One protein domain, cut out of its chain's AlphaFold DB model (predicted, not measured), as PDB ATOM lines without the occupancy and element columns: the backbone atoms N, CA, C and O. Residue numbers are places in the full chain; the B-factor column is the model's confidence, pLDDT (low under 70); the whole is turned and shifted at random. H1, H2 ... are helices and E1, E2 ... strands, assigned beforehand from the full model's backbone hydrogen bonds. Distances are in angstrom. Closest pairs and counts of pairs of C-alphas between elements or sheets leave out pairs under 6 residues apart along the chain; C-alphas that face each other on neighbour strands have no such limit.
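Overview. This is residues 7 to 139 of the 153 residues of the protein "mRNA-degrading endonuclease toxin of MazEF toxin-antitoxin module" of Frisingicoccus caecimuris (UniProt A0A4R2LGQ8). A small, strongly twisted sheet of three strands has the helix H2 packed over one face, and from this body a long arm reaches out to the helix H3, which stands well away from the rest. The long helix H4 then runs back to the body, grazing the sheet with its residues 125 to 132, and the short helix H5 after it touches both H4 and H1; H2, the stretch to H3, H3 and H4 make a wide, open loop. The printed part has 133 residues, in the order H1 E1 E2 E3 H2 H3 H4 H5; the sheet runs E1, E3, E2, antiparallel throughout, and the class is mixed, helices and strands. The whole is loose, with a radius of gyration of the C-alphas of 17.8 A, and spans 51 by 33 by 28 A, only just elongated.

Along the chain. Find C-alpha 7 at (49.161, 90.041, 4.462), where H1 begins; it covers residues 7 to 11 and 6.3 A. E1 follows at residues 14 to 21, 21.7 A from first to last C-alpha. Next come E2, residues 31 to 34, 9.7 A, and E3, residues 44 to 55, 23.5 A, which bends by 89 degrees at residue 49. Look for C-alpha 68 at (66.158, 83.480, 8.651): there H2, residues 68 to 81, begins its 19.5 A. H3, residues 93 to 105, is 20.1 A long, and H4, residues 112 to 132, is the longest helix, at 30.3 A. H5, residues 135 to 138, spans 5.4 A and ends with C-alpha 138 at (45.177, 86.783, -1.504).

Arrangement. Start at the sheet, where E3 is the inner strand and E1 and E2 are the edge strands. Between E1 and E3, antiparallel at 155 degrees, you find N 15 and O 54 at 2.8 A and N 47 and O 19 at 2.9 A, within hydrogen-bond range. E2 and E3 form a hairpin, with N 34 and O 44 at 2.8 A. H2 is on the sheet at a height over the sheet of 8.8 A, two layers with the helix on one face. It lies over E3 and E2, and on the local plane it runs along the strands, at 5 degrees to E2. The closest C-alphas of E3 and H2 are those of Leu 48 and Leu 78, 5.8 A apart. H4 is close but not clearly touching H2, the closest C-alphas being those of Ala 79 and Val 124 at 7.1 A. Their lines stand at a steep tilt of 43 degrees, the same way. H4 touches H5 with residues 126 to 129 alone; the C-alphas of Ala 129 and Asp 135 are the closest, at 5.1 A. H5 touches H1, with the closest C-alphas, those of Gly 8 and Leu 138, 5.9 A apart. H3 is apart from each of the other named elements. H1, H2 and H4 have each O i to N i+4 pair within hydrogen-bond range, H3 has 6 of 9, and H5 is too short for such a pair.

Size, cuts and confidence. The two C-alphas farthest apart are those of Arg 23 and Glu 105, 53.0 A. Residues 87 to 102, of which 93 to 102 belong to H3, and residues 104 to 111 stand free; without them the body spans 39 by 39 by 27 A. The printed part has no cut, and the links from E3 to H2 and from H2 to H3 are long. The mean pLDDT of the printed part is 70.9, and residues 85 to 139 are under 70, with means of 48 in H3 and 53 in H4.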
ATOM      1  N   LYS A   7      50.437  89.430   4.875       76.12
ATOM      2  CA  LYS A   7      49.161  90.041   4.462       76.12
ATOM      3  C   LYS A   7      48.018  89.029   4.502       76.12
ATOM      4  O   LYS A   7      46.979  89.304   5.102       76.12
ATOM      5  N   GLY A   8      48.226  87.836   3.943       74.56
ATOM      6  CA  GLY A   8      47.284  86.723   4.057       74.56
ATOM      7  C   GLY A   8      47.035  86.359   5.522       74.56
ATOM      8  O   GLY A   8      45.889  86.209   5.942       74.56
ATOM      9  N   ASN A   9      48.095  86.322   6.339       83.12
ATOM     10  CA  ASN A   9      48.004  86.091   7.788       83.12
ATOM     11  C   ASN A   9      47.297  87.211   8.560       83.12
ATOM     12  O   ASN A   9      46.939  86.995   9.717       83.12
ATOM     13  N   TYR A  10      47.092  88.387   7.965       79.69
ATOM     14  CA  TYR A  10      46.327  89.470   8.570       79.69
ATOM     15  C   TYR A  10      44.848  89.367   8.184       79.69
ATOM     16  O   TYR A  10      44.005  89.189   9.064       79.69
ATOM     17  N   TYR A  11      44.531  89.307   6.887       80.50
ATOM     18  CA  TYR A  11      43.148  89.396   6.392       80.50
ATOM     19  C   TYR A  11      42.405  88.054   6.248       80.50
ATOM     20  O   TYR A  11      41.190  88.020   6.416       80.50
ATOM     21  N   SER A  12      43.095  86.947   5.949       80.19
ATOM     22  CA  SER A  12      42.428  85.675   5.616       80.19
ATOM     23  C   SER A  12      42.009  84.869   6.849       80.19
ATOM     24  O   SER A  12      42.873  84.560   7.662       80.19
ATOM     25  N   PRO A  13      40.770  84.369   6.980       84.06
ATOM     26  CA  PRO A  13      40.417  83.443   8.067       84.06
ATOM     27  C   PRO A  13      41.240  82.138   8.046       84.06
ATOM     28  O   PRO A  13      41.301  81.417   9.044       84.06
ATOM     29  N   THR A  14      41.928  81.852   6.938       82.69
ATOM     30  CA  THR A  14      42.786  80.684   6.757       82.69
ATOM     31  C   THR A  14      44.273  81.042   6.709       82.69
ATOM     32  O   THR A  14      44.678  82.169   6.409       82.69
ATOM     33  N   VAL A  15      45.108  80.054   7.024       87.00
ATOM     34  CA  VAL A  15      46.563  80.118   6.894       87.00
ATOM     35  C   VAL A  15      47.091  78.907   6.140       87.00
ATOM     36  O   VAL A  15      46.623  77.784   6.335       87.00
ATOM     37  N   ILE A  16      48.110  79.110   5.313       86.75
ATOM     38  CA  ILE A  16      48.852  78.013   4.689       86.75
ATOM     39  C   ILE A  16      49.936  77.526   5.653       86.75
ATOM     40  O   ILE A  16      50.790  78.292   6.119       86.75
ATOM     41  N   ALA A  17      49.910  76.227   5.947       89.06
ATOM     42  CA  ALA A  17      50.841  75.597   6.864       89.06
ATOM     43  C   ALA A  17      51.447  74.301   6.313       89.06
ATOM     44  O   ALA A  17      50.768  73.480   5.704       89.06
ATOM     45  N   ALA A  18      52.728  74.081   6.613       90.69
ATOM     46  CA  ALA A  18      53.433  72.826   6.369       90.69
ATOM     47  C   ALA A  18      53.485  71.947   7.627       90.69
ATOM     48  O   ALA A  18      53.597  72.443   8.762       90.69
ATOM     49  N   ALA A  19      53.445  70.630   7.427       90.44
ATOM     50  CA  ALA A  19      53.562  69.657   8.505       90.44
ATOM     51  C   ALA A  19      54.996  69.589   9.063       90.44
ATOM     52  O   ALA A  19      55.978  69.631   8.324       90.44
ATOM     53  N   ILE A  20      55.113  69.433  10.385       91.00
ATOM     54  CA  ILE A  20      56.383  69.175  11.079       91.00
ATOM     55  C   ILE A  20      56.298  67.790  11.718       91.00
ATOM     56  O   ILE A  20      55.314  67.474  12.387       91.00
ATOM     57  N   THR A  21      57.331  66.966  11.558       89.31
ATOM     58  CA  THR A  21      57.428  65.658  12.213       89.31
ATOM     59  C   THR A  21      58.716  65.521  13.016       89.31
ATOM     60  O   THR A  21      59.797  65.858  12.548       89.31
ATOM     61  N   GLY A  22      58.609  64.992  14.235       86.81
ATOM     62  CA  GLY A  22      59.762  64.624  15.064       86.81
ATOM     63  C   GLY A  22      60.289  63.209  14.803       86.81
ATOM     64  O   GLY A  22      61.188  62.749  15.503       86.81
ATOM     65  N   ARG A  23      59.692  62.472  13.855       86.62
ATOM     66  CA  ARG A  23      60.126  61.114  13.496       86.62
ATOM     67  C   ARG A  23      61.204  61.188  12.418       86.62
ATOM     68  O   ARG A  23      61.119  62.013  11.512       86.62
ATOM     69  N   LYS A  24      62.189  60.286  12.475       81.12
ATOM     70  CA  LYS A  24      63.166  60.133  11.389       81.12
ATOM     71  C   LYS A  24      62.432  59.721  10.108       81.12
ATOM     72  O   LYS A  24      61.619  58.798  10.123       81.12
ATOM     73  N   LYS A  25      62.720  60.418   9.013       82.94
ATOM     74  CA  LYS A  25      62.186  60.156   7.673       82.94
ATOM     75  C   LYS A  25      63.340  59.932   6.698       82.94
ATOM     76  O   LYS A  25      64.462  60.370   6.958       82.94
ATOM     77  N   ARG A  26      63.057  59.239   5.590       86.44
ATOM     78  CA  ARG A  26      63.980  59.167   4.447       86.44
ATOM     79  C   ARG A  26      64.190  60.574   3.901       86.44
ATOM     80  O   ARG A  26      63.261  61.373   3.920       86.44
ATOM     81  N   TRP A  27      65.406  60.859   3.455       84.56
ATOM     82  CA  TRP A  27      65.744  62.163   2.900       84.56
ATOM     83  C   TRP A  27      64.985  62.406   1.589       84.56
ATOM     84  O   TRP A  27      64.975  61.534   0.720       84.56
ATOM     85  N   MET A  28      64.367  63.579   1.475       86.31
ATOM     86  CA  MET A  28      63.752  64.107   0.257       86.31
ATOM     87  C   MET A  28      64.145  65.584   0.103       86.31
ATOM     88  O   MET A  28      64.377  66.253   1.111       86.31
ATOM     89  N   PRO A  29      64.214  66.125  -1.122       84.75
ATOM     90  CA  PRO A  29      64.593  67.523  -1.339       84.75
ATOM     91  C   PRO A  29      63.560  68.531  -0.798       84.75
ATOM     92  O   PRO A  29      63.895  69.692  -0.592       84.75
ATOM     93  N   THR A  30      62.332  68.088  -0.508       88.50
ATOM     94  CA  THR A  30      61.270  68.879   0.142       88.50
ATOM     95  C   THR A  30      61.377  68.902   1.672       88.50
ATOM     96  O   THR A  30      60.546  69.510   2.350       88.50
ATOM     97  N   HIS A  31      62.375  68.213   2.244       90.19
ATOM     98  CA  HIS A  31      62.560  68.090   3.689       90.19
ATOM     99  C   HIS A  31      63.570  69.091   4.225       90.19
ATOM    100  O   HIS A  31      64.734  69.092   3.824       90.19
ATOM    101  N   VAL A  32      63.161  69.857   5.235       90.50
ATOM    102  CA  VAL A  32      64.050  70.782   5.951       90.50
ATOM    103  C   VAL A  32      64.215  70.332   7.395       90.50
ATOM    104  O   VAL A  32      63.249  70.222   8.151       90.50
ATOM    105  N   ARG A  33      65.457  70.053   7.798       90.06
ATOM    106  CA  ARG A  33      65.772  69.592   9.157       90.06
ATOM    107  C   ARG A  33      65.797  70.756  10.144       90.06
ATOM    108  O   ARG A  33      66.444  71.769   9.909       90.06
ATOM    109  N   LEU A  34      65.158  70.552  11.291       89.00
ATOM    110  CA  LEU A  34      65.122  71.473  12.420       89.00
ATOM    111  C   LEU A  34      65.889  70.866  13.603       89.00
ATOM    112  O   LEU A  34      65.440  69.891  14.212       89.00
ATOM    113  N   TYR A  35      67.034  71.449  13.952       84.62
ATOM    114  CA  TYR A  35      67.860  71.009  15.080       84.62
ATOM    115  C   TYR A  35      67.474  71.765  16.359       84.62
ATOM    116  O   TYR A  35      67.994  72.845  16.602       84.62
ATOM    117  N   ARG A  36      66.526  71.221  17.143       76.62
ATOM    118  CA  ARG A  36      66.013  71.787  18.421       76.62
ATOM    119  C   ARG A  36      65.898  73.324  18.427       76.62
ATOM    120  O   ARG A  36      66.349  73.987  19.354       76.62
ATOM    121  N   GLN A  37      65.288  73.877  17.386       77.00
ATOM    122  CA  GLN A  37      65.055  75.314  17.246       77.00
ATOM    123  C   GLN A  37      63.583  75.665  17.482       77.00
ATOM    124  O   GLN A  37      62.721  74.782  17.464       77.00
ATOM    125  N   ALA A  38      63.296  76.951  17.706       73.12
ATOM    126  CA  ALA A  38      61.936  77.492  17.781       73.12
ATOM    127  C   ALA A  38      61.010  76.787  18.794       73.12
ATOM    128  O   ALA A  38      59.849  76.522  18.494       73.12
ATOM    129  N   GLY A  39      61.530  76.438  19.976       79.44
ATOM    130  CA  GLY A  39      60.742  75.806  21.044       79.44
ATOM    131  C   GLY A  39      60.473  74.306  20.858       79.44
ATOM    132  O   GLY A  39      59.740  73.707  21.645       79.44
ATOM    133  N   LEU A  40      61.070  73.662  19.846       85.12
ATOM    134  CA  LEU A  40      60.935  72.221  19.630       85.12
ATOM    135  C   LEU A  40      61.799  71.418  20.615       85.12
ATOM    136  O   LEU A  40      63.018  71.571  20.680       85.12
ATOM    137  N   ASN A  41      61.174  70.481  21.333       84.44
ATOM    138  CA  ASN A  41      61.857  69.633  22.320       84.44
ATOM    139  C   ASN A  41      62.826  68.602  21.710       84.44
ATOM    140  O   ASN A  41      63.714  68.103  22.407       84.44
ATOM    141  N   ARG A  42      62.685  68.299  20.416       86.56
ATOM    142  CA  ARG A  42      63.446  67.273  19.695       86.56
ATOM    143  C   ARG A  42      63.795  67.718  18.278       86.56
ATOM    144  O   ARG A  42      63.121  68.573  17.702       86.56
ATOM    145  N   ASN A  43      64.805  67.072  17.699       88.44
ATOM    146  CA  ASN A  43      65.116  67.221  16.279       88.44
ATOM    147  C   ASN A  43      63.897  66.834  15.444       88.44
ATOM    148  O   ASN A  43      63.314  65.767  15.638       88.44
ATOM    149  N   SER A  44      63.517  67.723  14.540       91.19
ATOM    150  CA  SER A  44      62.304  67.593  13.739       91.19
ATOM    151  C   SER A  44      62.605  67.873  12.271       91.19
ATOM    152  O   SER A  44      63.707  68.280  11.913       91.19
ATOM    153  N   CYS A  45      61.631  67.623  11.409       91.19
ATOM    154  CA  CYS A  45      61.719  67.846   9.976       91.19
ATOM    155  C   CYS A  45      60.430  68.507   9.483       91.19
ATOM    156  O   CYS A  45      59.339  68.050   9.835       91.19
ATOM    157  N   VAL A  46      60.555  69.566   8.688       92.19
ATOM    158  CA  VAL A  46      59.445  70.171   7.946       92.19
ATOM    159  C   VAL A  46      59.260  69.399   6.642       92.19
ATOM    160  O   VAL A  46      60.237  69.144   5.942       92.19
ATOM    161  N   MET A  47      58.019  69.022   6.341       91.88
ATOM    162  CA  MET A  47      57.630  68.274   5.141       91.88
ATOM    163  C   MET A  47      56.851  69.206   4.215       91.88
ATOM    164  O   MET A  47      55.656  69.437   4.430       91.88
ATOM    165  N   LEU A  48      57.527  69.780   3.219       89.56
ATOM    166  CA  LEU A  48      56.911  70.753   2.308       89.56
ATOM    167  C   LEU A  48      56.061  70.108   1.216       89.56
ATOM    168  O   LEU A  48      55.223  70.773   0.626       89.56
ATOM    169  N   GLU A  49      56.153  68.791   1.057       85.75
ATOM    170  CA  GLU A  49      55.176  68.020   0.292       85.75
ATOM    171  C   GLU A  49      53.801  67.940   0.988       85.75
ATOM    172  O   GLU A  49      52.817  67.522   0.387       85.75
ATOM    173  N   GLN A  50      53.717  68.303   2.276       88.25
ATOM    174  CA  GLN A  50      52.484  68.270   3.070       88.25
ATOM    175  C   GLN A  50      52.011  69.673   3.459       88.25
ATOM    176  O   GLN A  50      51.653  69.925   4.615       88.25
ATOM    177  N   VAL A  51      52.020  70.591   2.497       87.75
ATOM    178  CA  VAL A  51      51.418  71.918   2.651       87.75
ATOM    179  C   VAL A  51      49.896  71.804   2.582       87.75
ATOM    180  O   VAL A  51      49.346  71.118   1.724       87.75
ATOM    181  N   ARG A  52      49.208  72.444   3.532       85.75
ATOM    182  CA  ARG A  52      47.745  72.496   3.606       85.75
ATOM    183  C   ARG A  52      47.282  73.875   4.045       85.75
ATOM    184  O   ARG A  52      47.878  74.476   4.939       85.75
ATOM    185  N   THR A  53      46.154  74.308   3.506       85.31
ATOM    186  CA  THR A  53      45.390  75.430   4.049       85.31
ATOM    187  C   THR A  53      44.607  74.959   5.269       85.31
ATOM    188  O   THR A  53      43.918  73.938   5.231       85.31
ATOM    189  N   ILE A  54      44.743  75.673   6.381       86.31
ATOM    190  CA  ILE A  54      44.049  75.386   7.635       86.31
ATOM    191  C   ILE A  54      43.356  76.648   8.137       86.31
ATOM    192  O   ILE A  54      43.862  77.753   7.969       86.31
ATOM    193  N   ASP A  55      42.203  76.490   8.768       87.25
ATOM    194  CA  ASP A  55      41.531  77.600   9.439       87.25
ATOM    195  C   ASP A  55      42.339  78.075  10.662       87.25
ATOM    196  O   ASP A  55      42.923  77.250  11.378       87.25
ATOM    197  N   ARG A  56      42.372  79.391  10.917       85.31
ATOM    198  CA  ARG A  56      43.087  79.974  12.066       85.31
ATOM    199  C   ARG A  56      42.603  79.421  13.407       85.31
ATOM    200  O   ARG A  56      43.420  79.282  14.312       85.31
ATOM    201  N   THR A  57      41.332  79.042  13.532       88.31
ATOM    202  CA  THR A  57      40.763  78.439  14.754       88.31
ATOM    203  C   THR A  57      41.403  77.099  15.119       88.31
ATOM    204  O   THR A  57      41.363  76.686  16.275       88.31
ATOM    205  N   ARG A  58      42.042  76.417  14.158       88.69
ATOM    206  CA  ARG A  58      42.767  75.159  14.395       88.69
ATOM    207  C   ARG A  58      44.179  75.377  14.940       88.69
ATOM    208  O   ARG A  58      44.844  74.405  15.308       88.69
ATOM    209  N   LEU A  59      44.665  76.620  14.969       87.81
ATOM    210  CA  LEU A  59      45.933  76.966  15.600       87.81
ATOM    211  C   LEU A  59      45.733  77.033  17.115       87.81
ATOM    212  O   LEU A  59      44.974  77.852  17.612       87.81
ATOM    213  N   ALA A  60      46.434  76.170  17.850       89.44
ATOM    214  CA  ALA A  60      46.335  76.124  19.305       89.44
ATOM    215  C   ALA A  60      47.285  77.131  19.974       89.44
ATOM    216  O   ALA A  60      46.917  78.259  20.283       89.44
ATOM    217  N   LYS A  61      48.537  76.724  20.209       88.12
ATOM    218  CA  LYS A  61      49.544  77.528  20.905       88.12
ATOM    219  C   LYS A  61      50.703  77.859  19.975       88.12
ATOM    220  O   LYS A  61      51.181  77.001  19.233       88.12
ATOM    221  N   TYR A  62      51.204  79.084  20.082       87.62
ATOM    222  CA  TYR A  62      52.462  79.478  19.467       87.62
ATOM    223  C   TYR A  62      53.652  78.747  20.113       87.62
ATOM    224  O   TYR A  62      53.823  78.778  21.333       87.62
ATOM    225  N   ILE A  63      54.469  78.078  19.295       88.19
ATOM    226  CA  ILE A  63      55.636  77.303  19.754       88.19
ATOM    227  C   ILE A  63      56.928  78.126  19.623       88.19
ATOM    228  O   ILE A  63      57.751  78.118  20.536       88.19
ATOM    229  N   GLY A  64      57.098  78.848  18.511       88.44
ATOM    230  CA  GLY A  64      58.291  79.645  18.229       88.44
ATOM    231  C   GLY A  64      58.385  80.093  16.767       88.44
ATOM    232  O   GLY A  64      57.488  79.828  15.962       88.44
ATOM    233  N   ARG A  65      59.492  80.766  16.431       87.62
ATOM    234  CA  ARG A  65      59.841  81.242  15.082       87.62
ATOM    235  C   ARG A  65      61.175  80.635  14.652       87.62
ATOM    236  O   ARG A  65      62.080  80.514  15.475       87.62
ATOM    237  N   LEU A  66      61.273  80.245  13.385       88.19
ATOM    238  CA  LEU A  66      62.526  79.781  12.788       88.19
ATOM    239  C   LEU A  66      63.444  80.965  12.468       88.19
ATOM    240  O   LEU A  66      62.964  82.069  12.219       88.19
ATOM    241  N   ASP A  67      64.753  80.726  12.468       86.38
ATOM    242  CA  ASP A  67      65.719  81.734  12.033       86.38
ATOM    243  C   ASP A  67      65.668  81.960  10.511       86.38
ATOM    244  O   ASP A  67      65.152  81.140   9.744       86.38
ATOM    245  N   ASP A  68      66.224  83.085  10.062       84.69
ATOM    246  CA  ASP A  68      66.158  83.480   8.651       84.69
ATOM    247  C   ASP A  68      66.887  82.487   7.734       84.69
ATOM    248  O   ASP A  68      66.458  82.237   6.608       84.69
ATOM    249  N   ARG A  69      67.964  81.856   8.223       86.88
ATOM    250  CA  ARG A  69      68.713  80.836   7.469       86.88
ATOM    251  C   ARG A  69      67.870  79.590   7.217       86.88
ATOM    252  O   ARG A  69      67.870  79.054   6.110       86.88
ATOM    253  N   THR A  70      67.141  79.126   8.228       87.62
ATOM    254  CA  THR A  70      66.229  77.989   8.098       87.62
ATOM    255  C   THR A  70      65.046  78.360   7.213       87.62
ATOM    256  O   THR A  70      64.661  77.553   6.371       87.62
ATOM    257  N   MET A  71      64.504  79.577   7.343       88.12
ATOM    258  CA  MET A  71      63.435  80.061   6.461       88.12
ATOM    259  C   MET A  71      63.860  80.066   4.986       88.12
ATOM    260  O   MET A  71      63.128  79.549   4.154       88.12
ATOM    261  N   GLN A  72      65.083  80.497   4.660       86.19
ATOM    262  CA  GLN A  72      65.606  80.425   3.283       86.19
ATOM    263  C   GLN A  72      65.707  78.986   2.746       86.19
ATOM    264  O   GLN A  72      65.474  78.729   1.558       86.19
ATOM    265  N   ALA A  73      66.065  78.028   3.608       87.31
ATOM    266  CA  ALA A  73      66.066  76.614   3.241       87.31
ATOM    267  C   ALA A  73      64.638  76.098   2.994       87.31
ATOM    268  O   ALA A  73      64.429  75.326   2.058       87.31
ATOM    269  N   VAL A  74      63.664  76.560   3.787       88.88
ATOM    270  CA  VAL A  74      62.236  76.288   3.571       88.88
ATOM    271  C   VAL A  74      61.767  76.852   2.237       88.88
ATOM    272  O   VAL A  74      61.212  76.090   1.457       88.88
ATOM    273  N   ASP A  75      62.068  78.107   1.912       86.81
ATOM    274  CA  ASP A  75      61.676  78.714   0.631       86.81
ATOM    275  C   ASP A  75      62.246  77.938  -0.563       86.81
ATOM    276  O   ASP A  75      61.569  77.691  -1.560       86.81
ATOM    277  N   THR A  76      63.499  77.490  -0.449       86.06
ATOM    278  CA  THR A  76      64.155  76.700  -1.498       86.06
ATOM    279  C   THR A  76      63.495  75.332  -1.670       86.06
ATOM    280  O   THR A  76      63.211  74.920  -2.794       86.06
ATOM    281  N   ALA A  77      63.225  74.632  -0.570       88.44
ATOM    282  CA  ALA A  77      62.563  73.333  -0.608       88.44
ATOM    283  C   ALA A  77      61.081  73.448  -1.030       88.44
ATOM    284  O   ALA A  77      60.554  72.531  -1.661       88.44
ATOM    285  N   LEU A  78      60.424  74.576  -0.739       87.12
ATOM    286  CA  LEU A  78      59.056  74.881  -1.161       87.12
ATOM    287  C   LEU A  78      58.994  75.103  -2.670       87.12
ATOM    288  O   LEU A  78      58.148  74.512  -3.332       87.12
ATOM    289  N   ALA A  79      59.937  75.871  -3.223       84.56
ATOM    290  CA  ALA A  79      60.064  76.061  -4.665       84.56
ATOM    291  C   ALA A  79      60.256  74.723  -5.398       84.56
ATOM    292  O   ALA A  79      59.598  74.470  -6.404       84.56
ATOM    293  N   VAL A  80      61.083  73.822  -4.847       85.12
ATOM    294  CA  VAL A  80      61.229  72.452  -5.370       85.12
ATOM    295  C   VAL A  80      59.916  71.671  -5.267       85.12
ATOM    296  O   VAL A  80      59.533  71.008  -6.227       85.12
ATOM    297  N   SER A  81      59.208  71.763  -4.136       82.94
ATOM    298  CA  SER A  81      57.930  71.067  -3.930       82.94
ATOM    299  C   SER A  81      56.831  71.530  -4.887       82.94
ATOM    300  O   SER A  81      55.991  70.726  -5.275       82.94
ATOM    301  N   LEU A  82      56.825  72.814  -5.243       81.75
ATOM    302  CA  LEU A  82      55.850  73.414  -6.155       81.75
ATOM    303  C   LEU A  82      56.289  73.333  -7.625       81.75
ATOM    304  O   LEU A  82      55.583  73.820  -8.500       81.75
ATOM    305  N   GLY A  83      57.460  72.755  -7.915       80.81
ATOM    306  CA  GLY A  83      57.998  72.704  -9.276       80.81
ATOM    307  C   GLY A  83      58.362  74.079  -9.849       80.81
ATOM    308  O   GLY A  83      58.596  74.194 -11.052       80.81
ATOM    309  N   ILE A  84      58.455  75.109  -9.000       76.12
ATOM    310  CA  ILE A  84      58.929  76.446  -9.361       76.12
ATOM    311  C   ILE A  84      60.446  76.342  -9.468       76.12
ATOM    312  O   ILE A  84      61.215  76.691  -8.568       76.12
ATOM    313  N   ASN A  85      60.893  75.755 -10.574       58.66
ATOM    314  CA  ASN A  85      62.298  75.734 -10.909       58.66
ATOM    315  C   ASN A  85      62.736  77.193 -11.004       58.66
ATOM    316  O   ASN A  85      62.237  77.939 -11.848       58.66
ATOM    317  N   ARG A  86      63.727  77.584 -10.193       54.38
ATOM    318  CA  ARG A  86      64.587  78.727 -10.512       54.38
ATOM    319  C   ARG A  86      65.382  78.359 -11.765       54.38
ATOM    320  O   ARG A  86      66.608  78.264 -11.720       54.38
ATOM    321  N   ASN A  87      64.708  78.130 -12.892       44.22
ATOM    322  CA  ASN A  87      65.328  78.372 -14.168       44.22
ATOM    323  C   ASN A  87      65.679  79.838 -14.072       44.22
ATOM    324  O   ASN A  87      64.808  80.704 -14.085       44.22
ATOM    325  N   ARG A  88      66.962  80.083 -13.800       48.59
ATOM    326  CA  ARG A  88      67.563  81.393 -13.900       48.59
ATOM    327  C   ARG A  88      67.076  81.872 -15.250       48.59
ATOM    328  O   ARG A  88      67.552  81.372 -16.270       48.59
ATOM    329  N   HIS A  89      66.103  82.780 -15.255       42.00
ATOM    330  CA  HIS A  89      65.920  83.626 -16.406       42.00
ATOM    331  C   HIS A  89      67.336  84.060 -16.733       42.00
ATOM    332  O   HIS A  89      68.075  84.495 -15.837       42.00
ATOM    333  N   HIS A  90      67.757  83.772 -17.965       41.97
ATOM    334  CA  HIS A  90      68.850  84.495 -18.573       41.97
ATOM    335  C   HIS A  90      68.622  85.930 -18.131       41.97
ATOM    336  O   HIS A  90      67.641  86.543 -18.542       41.97
ATOM    337  N   VAL A  91      69.426  86.400 -17.175       46.25
ATOM    338  CA  VAL A  91      69.446  87.813 -16.869       46.25
ATOM    339  C   VAL A  91      70.033  88.347 -18.145       46.25
ATOM    340  O   VAL A  91      71.245  88.239 -18.354       46.25
ATOM    341  N   ASP A  92      69.140  88.756 -19.040       41.59
ATOM    342  CA  ASP A  92      69.506  89.339 -20.300       41.59
ATOM    343  C   ASP A  92      70.531  90.406 -19.933       41.59
ATOM    344  O   ASP A  92      70.321  91.207 -19.010       41.59
ATOM    345  N   ARG A  93      71.726  90.319 -20.523       47.34
ATOM    346  CA  ARG A  93      72.889  91.121 -20.109       47.34
ATOM    347  C   ARG A  93      72.524  92.619 -20.098       47.34
ATOM    348  O   ARG A  93      73.063  93.382 -19.297       47.34
ATOM    349  N   ASN A  94      71.516  92.975 -20.895       46.16
ATOM    350  CA  ASN A  94      70.868  94.274 -21.011       46.16
ATOM    351  C   ASN A  94      70.082  94.745 -19.765       46.16
ATOM    352  O   ASN A  94      70.073  95.944 -19.474       46.16
ATOM    353  N   GLU A  95      69.464  93.862 -18.970       50.81
ATOM    354  CA  GLU A  95      68.734  94.263 -17.750       50.81
ATOM    355  C   GLU A  95      69.673  94.672 -16.611       50.81
ATOM    356  O   GLU A  95      69.366  95.602 -15.859       50.81
ATOM    357  N   ARG A  96      70.869  94.069 -16.520       45.19
ATOM    358  CA  ARG A  96      71.910  94.503 -15.566       45.19
ATOM    359  C   ARG A  96      72.397  95.918 -15.866       45.19
ATOM    360  O   ARG A  96      72.688  96.667 -14.935       45.19
ATOM    361  N   GLU A  97      72.451  96.312 -17.136       48.41
ATOM    362  CA  GLU A  97      72.809  97.680 -17.524       48.41
ATOM    363  C   GLU A  97      71.669  98.678 -17.287       48.41
ATOM    364  O   GLU A  97      71.922  99.780 -16.788       48.41
ATOM    365  N   ARG A  98      70.409  98.285 -17.532       48.59
ATOM    366  CA  ARG A  98      69.238  99.102 -17.157       48.59
ATOM    367  C   ARG A  98      69.133  99.304 -15.645       48.59
ATOM    368  O   ARG A  98      68.853 100.418 -15.205       48.59
ATOM    369  N   CYS A  99      69.410  98.269 -14.854       46.41
ATOM    370  CA  CYS A  99      69.427  98.342 -13.392       46.41
ATOM    371  C   CYS A  99      70.577  99.231 -12.879       46.41
ATOM    372  O   CYS A  99      70.362 100.054 -11.993       46.41
ATOM    373  N   ARG A 100      71.768  99.174 -13.496       52.16
ATOM    374  CA  ARG A 100      72.894 100.072 -13.158       52.16
ATOM    375  C   ARG A 100      72.615 101.544 -13.460       52.16
ATOM    376  O   ARG A 100      73.031 102.394 -12.676       52.16
ATOM    377  N   ARG A 101      71.910 101.854 -14.556       49.56
ATOM    378  CA  ARG A 101      71.483 103.234 -14.853       49.56
ATOM    379  C   ARG A 101      70.474 103.745 -13.824       49.56
ATOM    380  O   ARG A 101      70.643 104.847 -13.321       49.56
ATOM    381  N   ARG A 102      69.508 102.911 -13.430       47.62
ATOM    382  CA  ARG A 102      68.466 103.280 -12.455       47.62
ATOM    383  C   ARG A 102      68.989 103.389 -11.012       47.62
ATOM    384  O   ARG A 102      68.531 104.239 -10.258       47.62
ATOM    385  N   ASN A 103      69.997 102.595 -10.637       46.94
ATOM    386  CA  ASN A 103      70.614 102.650  -9.301       46.94
ATOM    387  C   ASN A 103      71.521 103.867  -9.064       46.94
ATOM    388  O   ASN A 103      71.829 104.158  -7.910       46.94
ATOM    389  N   ARG A 104      71.940 104.599 -10.107       48.31
ATOM    390  CA  ARG A 104      72.608 105.901  -9.913       48.31
ATOM    391  C   ARG A 104      71.630 107.013  -9.533       48.31
ATOM    392  O   ARG A 104      72.046 107.952  -8.870       48.31
ATOM    393  N   GLU A 105      70.360 106.893  -9.905       47.22
ATOM    394  CA  GLU A 105      69.329 107.896  -9.599       47.22
ATOM    395  C   GLU A 105      68.640 107.643  -8.249       47.22
ATOM    396  O   GLU A 105      68.128 108.573  -7.636       47.22
ATOM    397  N   ASN A 106      68.689 106.413  -7.726       47.94
ATOM    398  CA  ASN A 106      68.005 106.028  -6.490       47.94
ATOM    399  C   ASN A 106      68.977 105.671  -5.352       47.94
ATOM    400  O   ASN A 106      68.980 104.559  -4.829       47.94
ATOM    401  N   SER A 107      69.774 106.637  -4.891       43.50
ATOM    402  CA  SER A 107      70.644 106.492  -3.705       43.50
ATOM    403  C   SER A 107      69.891 106.445  -2.356       43.50
ATOM    404  O   SER A 107      70.445 106.819  -1.325       43.50
ATOM    405  N   ARG A 108      68.624 106.004  -2.334       49.72
ATOM    406  CA  ARG A 108      67.800 105.864  -1.113       49.72
ATOM    407  C   ARG A 108      66.916 104.608  -1.058       49.72
ATOM    408  O   ARG A 108      66.112 104.493  -0.139       49.72
ATOM    409  N   ALA A 109      67.041 103.661  -1.989       40.25
ATOM    410  CA  ALA A 109      66.193 102.464  -2.004       40.25
ATOM    411  C   ALA A 109      66.969 101.217  -1.551       40.25
ATOM    412  O   ALA A 109      68.082 100.976  -2.007       40.25
ATOM    413  N   GLY A 110      66.371 100.466  -0.622       43.12
ATOM    414  CA  GLY A 110      66.962  99.324   0.073       43.12
ATOM    415  C   GLY A 110      67.527  98.214  -0.817       43.12
ATOM    416  O   GLY A 110      67.212  98.094  -1.998       43.12
ATOM    417  N   ASP A 111      68.376  97.410  -0.179       35.59
ATOM    418  CA  ASP A 111      69.167  96.312  -0.726       35.59
ATOM    419  C   ASP A 111      68.396  95.465  -1.763       35.59
ATOM    420  O   ASP A 111      67.334  94.897  -1.492       35.59
ATOM    421  N   VAL A 112      68.948  95.382  -2.980       39.84
ATOM    422  CA  VAL A 112      68.400  94.645  -4.139       39.84
ATOM    423  C   VAL A 112      68.156  93.169  -3.793       39.84
ATOM    424  O   VAL A 112      67.261  92.525  -4.345       39.84
ATOM    425  N   THR A 113      68.905  92.647  -2.822       36.53
ATOM    426  CA  THR A 113      68.758  91.296  -2.270       36.53
ATOM    427  C   THR A 113      67.396  91.096  -1.593       36.53
ATOM    428  O   THR A 113      66.761  90.056  -1.773       36.53
ATOM    429  N   THR A 114      66.900  92.115  -0.882       40.16
ATOM    430  CA  THR A 114      65.601  92.112  -0.187       40.16
ATOM    431  C   THR A 114      64.428  92.243  -1.160       40.16
ATOM    432  O   THR A 114      63.375  91.640  -0.954       40.16
ATOM    433  N   GLN A 115      64.600  92.980  -2.263       34.59
ATOM    434  CA  GLN A 115      63.569  93.067  -3.306       34.59
ATOM    435  C   GLN A 115      63.384  91.734  -4.045       34.59
ATOM    436  O   GLN A 115      62.264  91.379  -4.415       34.59
ATOM    437  N   PHE A 116      64.466  90.969  -4.222       39.22
ATOM    438  CA  PHE A 116      64.422  89.678  -4.908       39.22
ATOM    439  C   PHE A 116      63.706  88.601  -4.079       39.22
ATOM    440  O   PHE A 116      62.911  87.838  -4.628       39.22
ATOM    441  N   SER A 117      63.927  88.564  -2.759       42.62
ATOM    442  CA  SER A 117      63.205  87.645  -1.867       42.62
ATOM    443  C   SER A 117      61.719  87.996  -1.759       42.62
ATOM    444  O   SER A 117      60.886  87.095  -1.756       42.62
ATOM    445  N   ALA A 118      61.371  89.288  -1.732       44.25
ATOM    446  CA  ALA A 118      59.979  89.734  -1.663       44.25
ATOM    447  C   ALA A 118      59.178  89.366  -2.925       44.25
ATOM    448  O   ALA A 118      58.048  88.896  -2.823       44.25
ATOM    449  N   ARG A 119      59.776  89.529  -4.114       51.38
ATOM    450  CA  ARG A 119      59.147  89.139  -5.386       51.38
ATOM    451  C   ARG A 119      59.010  87.618  -5.517       51.38
ATOM    452  O   ARG A 119      57.986  87.135  -5.979       51.38
ATOM    453  N   MET A 120      60.007  86.869  -5.047       55.56
ATOM    454  CA  MET A 120      59.964  85.402  -5.004       55.56
ATOM    455  C   MET A 120      58.867  84.886  -4.065       55.56
ATOM    456  O   MET A 120      58.158  83.951  -4.423       55.56
ATOM    457  N   MET A 121      58.693  85.512  -2.895       55.94
ATOM    458  CA  MET A 121      57.585  85.189  -1.991       55.94
ATOM    459  C   MET A 121      56.229  85.425  -2.656       55.94
ATOM    460  O   MET A 121      55.368  84.566  -2.537       55.94
ATOM    461  N   GLN A 122      56.066  86.501  -3.435       58.22
ATOM    462  CA  GLN A 122      54.822  86.754  -4.176       58.22
ATOM    463  C   GLN A 122      54.516  85.680  -5.227       58.22
ATOM    464  O   GLN A 122      53.364  85.280  -5.353       58.22
ATOM    465  N   GLU A 123      55.516  85.184  -5.961       60.50
ATOM    466  CA  GLU A 123      55.315  84.106  -6.943       60.50
ATOM    467  C   GLU A 123      54.968  82.773  -6.270       60.50
ATOM    468  O   GLU A 123      54.097  82.042  -6.741       60.50
ATOM    469  N   VAL A 124      55.616  82.468  -5.143       62.34
ATOM    470  CA  VAL A 124      55.305  81.281  -4.335       62.34
ATOM    471  C   VAL A 124      53.902  81.390  -3.746       62.34
ATOM    472  O   VAL A 124      53.132  80.438  -3.824       62.34
ATOM    473  N   ASP A 125      53.542  82.550  -3.204       60.31
ATOM    474  CA  ASP A 125      52.210  82.812  -2.676       60.31
ATOM    475  C   ASP A 125      51.133  82.716  -3.766       60.31
ATOM    476  O   ASP A 125      50.086  82.122  -3.520       60.31
ATOM    477  N   ALA A 126      51.394  83.239  -4.970       61.81
ATOM    478  CA  ALA A 126      50.496  83.127  -6.118       61.81
ATOM    479  C   ALA A 126      50.338  81.670  -6.574       61.81
ATOM    480  O   ALA A 126      49.223  81.204  -6.789       61.81
ATOM    481  N   ALA A 127      51.436  80.913  -6.645       63.75
ATOM    482  CA  ALA A 127      51.393  79.494  -6.988       63.75
ATOM    483  C   ALA A 127      50.626  78.670  -5.942       63.75
ATOM    484  O   ALA A 127      49.875  77.759  -6.296       63.75
ATOM    485  N   ILE A 128      50.779  78.997  -4.657       62.91
ATOM    486  CA  ILE A 128      49.999  78.380  -3.582       62.91
ATOM    487  C   ILE A 128      48.528  78.811  -3.687       62.91
ATOM    488  O   ILE A 128      47.646  77.963  -3.600       62.91
ATOM    489  N   ALA A 129      48.232  80.089  -3.926       60.78
ATOM    490  CA  ALA A 129      46.860  80.565  -4.090       60.78
ATOM    491  C   ALA A 129      46.147  79.853  -5.250       60.78
ATOM    492  O   ALA A 129      45.058  79.321  -5.034       60.78
ATOM    493  N   ALA A 130      46.802  79.720  -6.406       62.53
ATOM    494  CA  ALA A 130      46.286  78.990  -7.561       62.53
ATOM    495  C   ALA A 130      46.120  77.484  -7.281       62.53
ATOM    496  O   ALA A 130      45.104  76.886  -7.630       62.53
ATOM    497  N   SER A 131      47.087  76.860  -6.593       57.38
ATOM    498  CA  SER A 131      47.048  75.420  -6.279       57.38
ATOM    499  C   SER A 131      45.975  75.052  -5.248       57.38
ATOM    500  O   SER A 131      45.501  73.917  -5.230       57.38
ATOM    501  N   PHE A 132      45.602  75.991  -4.373       60.09
ATOM    502  CA  PHE A 132      44.648  75.772  -3.281       60.09
ATOM    503  C   PHE A 132      43.342  76.579  -3.425       60.09
ATOM    504  O   PHE A 132      42.523  76.560  -2.506       60.09
ATOM    505  N   GLY A 133      43.127  77.263  -4.557       56.44
ATOM    506  CA  GLY A 133      41.900  78.013  -4.863       56.44
ATOM    507  C   GLY A 133      41.656  79.244  -3.980       56.44
ATOM    508  O   GLY A 133      40.506  79.568  -3.683       56.44
ATOM    509  N   LEU A 134      42.717  79.915  -3.518       58.81
ATOM    510  CA  LEU A 134      42.651  81.065  -2.601       58.81
ATOM    511  C   LEU A 134      42.828  82.431  -3.291       58.81
ATOM    512  O   LEU A 134      42.976  83.437  -2.595       58.81
ATOM    513  N   ASP A 135      42.793  82.499  -4.627       55.84
ATOM    514  CA  ASP A 135      43.073  83.724  -5.401       55.84
ATOM    515  C   ASP A 135      42.264  84.945  -4.940       55.84
ATOM    516  O   ASP A 135      42.822  86.017  -4.718       55.84
ATOM    517  N   LYS A 136      40.964  84.768  -4.665       47.72
ATOM    518  CA  LYS A 136      40.076  85.859  -4.215       47.72
ATOM    519  C   LYS A 136      40.422  86.428  -2.836       47.72
ATOM    520  O   LYS A 136      39.976  87.519  -2.497       47.72
ATOM    521  N   ILE A 137      41.160  85.676  -2.022       50.81
ATOM    522  CA  ILE A 137      41.512  86.053  -0.650       50.81
ATOM    523  C   ILE A 137      42.895  86.710  -0.609       50.81
ATOM    524  O   ILE A 137      43.128  87.603   0.205       50.81
ATOM    525  N   LEU A 138      43.809  86.278  -1.481       45.97
ATOM    526  CA  LEU A 138      45.177  86.783  -1.504       45.97
ATOM    527  C   LEU A 138      45.371  87.981  -2.452       45.97
ATOM    528  O   LEU A 138      46.156  88.877  -2.138       45.97
ATOM    529  N   PHE A 139      44.603  88.042  -3.544       52.56
ATOM    530  CA  PHE A 139      44.587  89.152  -4.501       52.56
ATOM    531  C   PHE A 139      43.165  89.718  -4.644       52.56
ATOM    532  O   PHE A 139      42.500  89.504  -5.659       52.56
TER     533      PHE A 139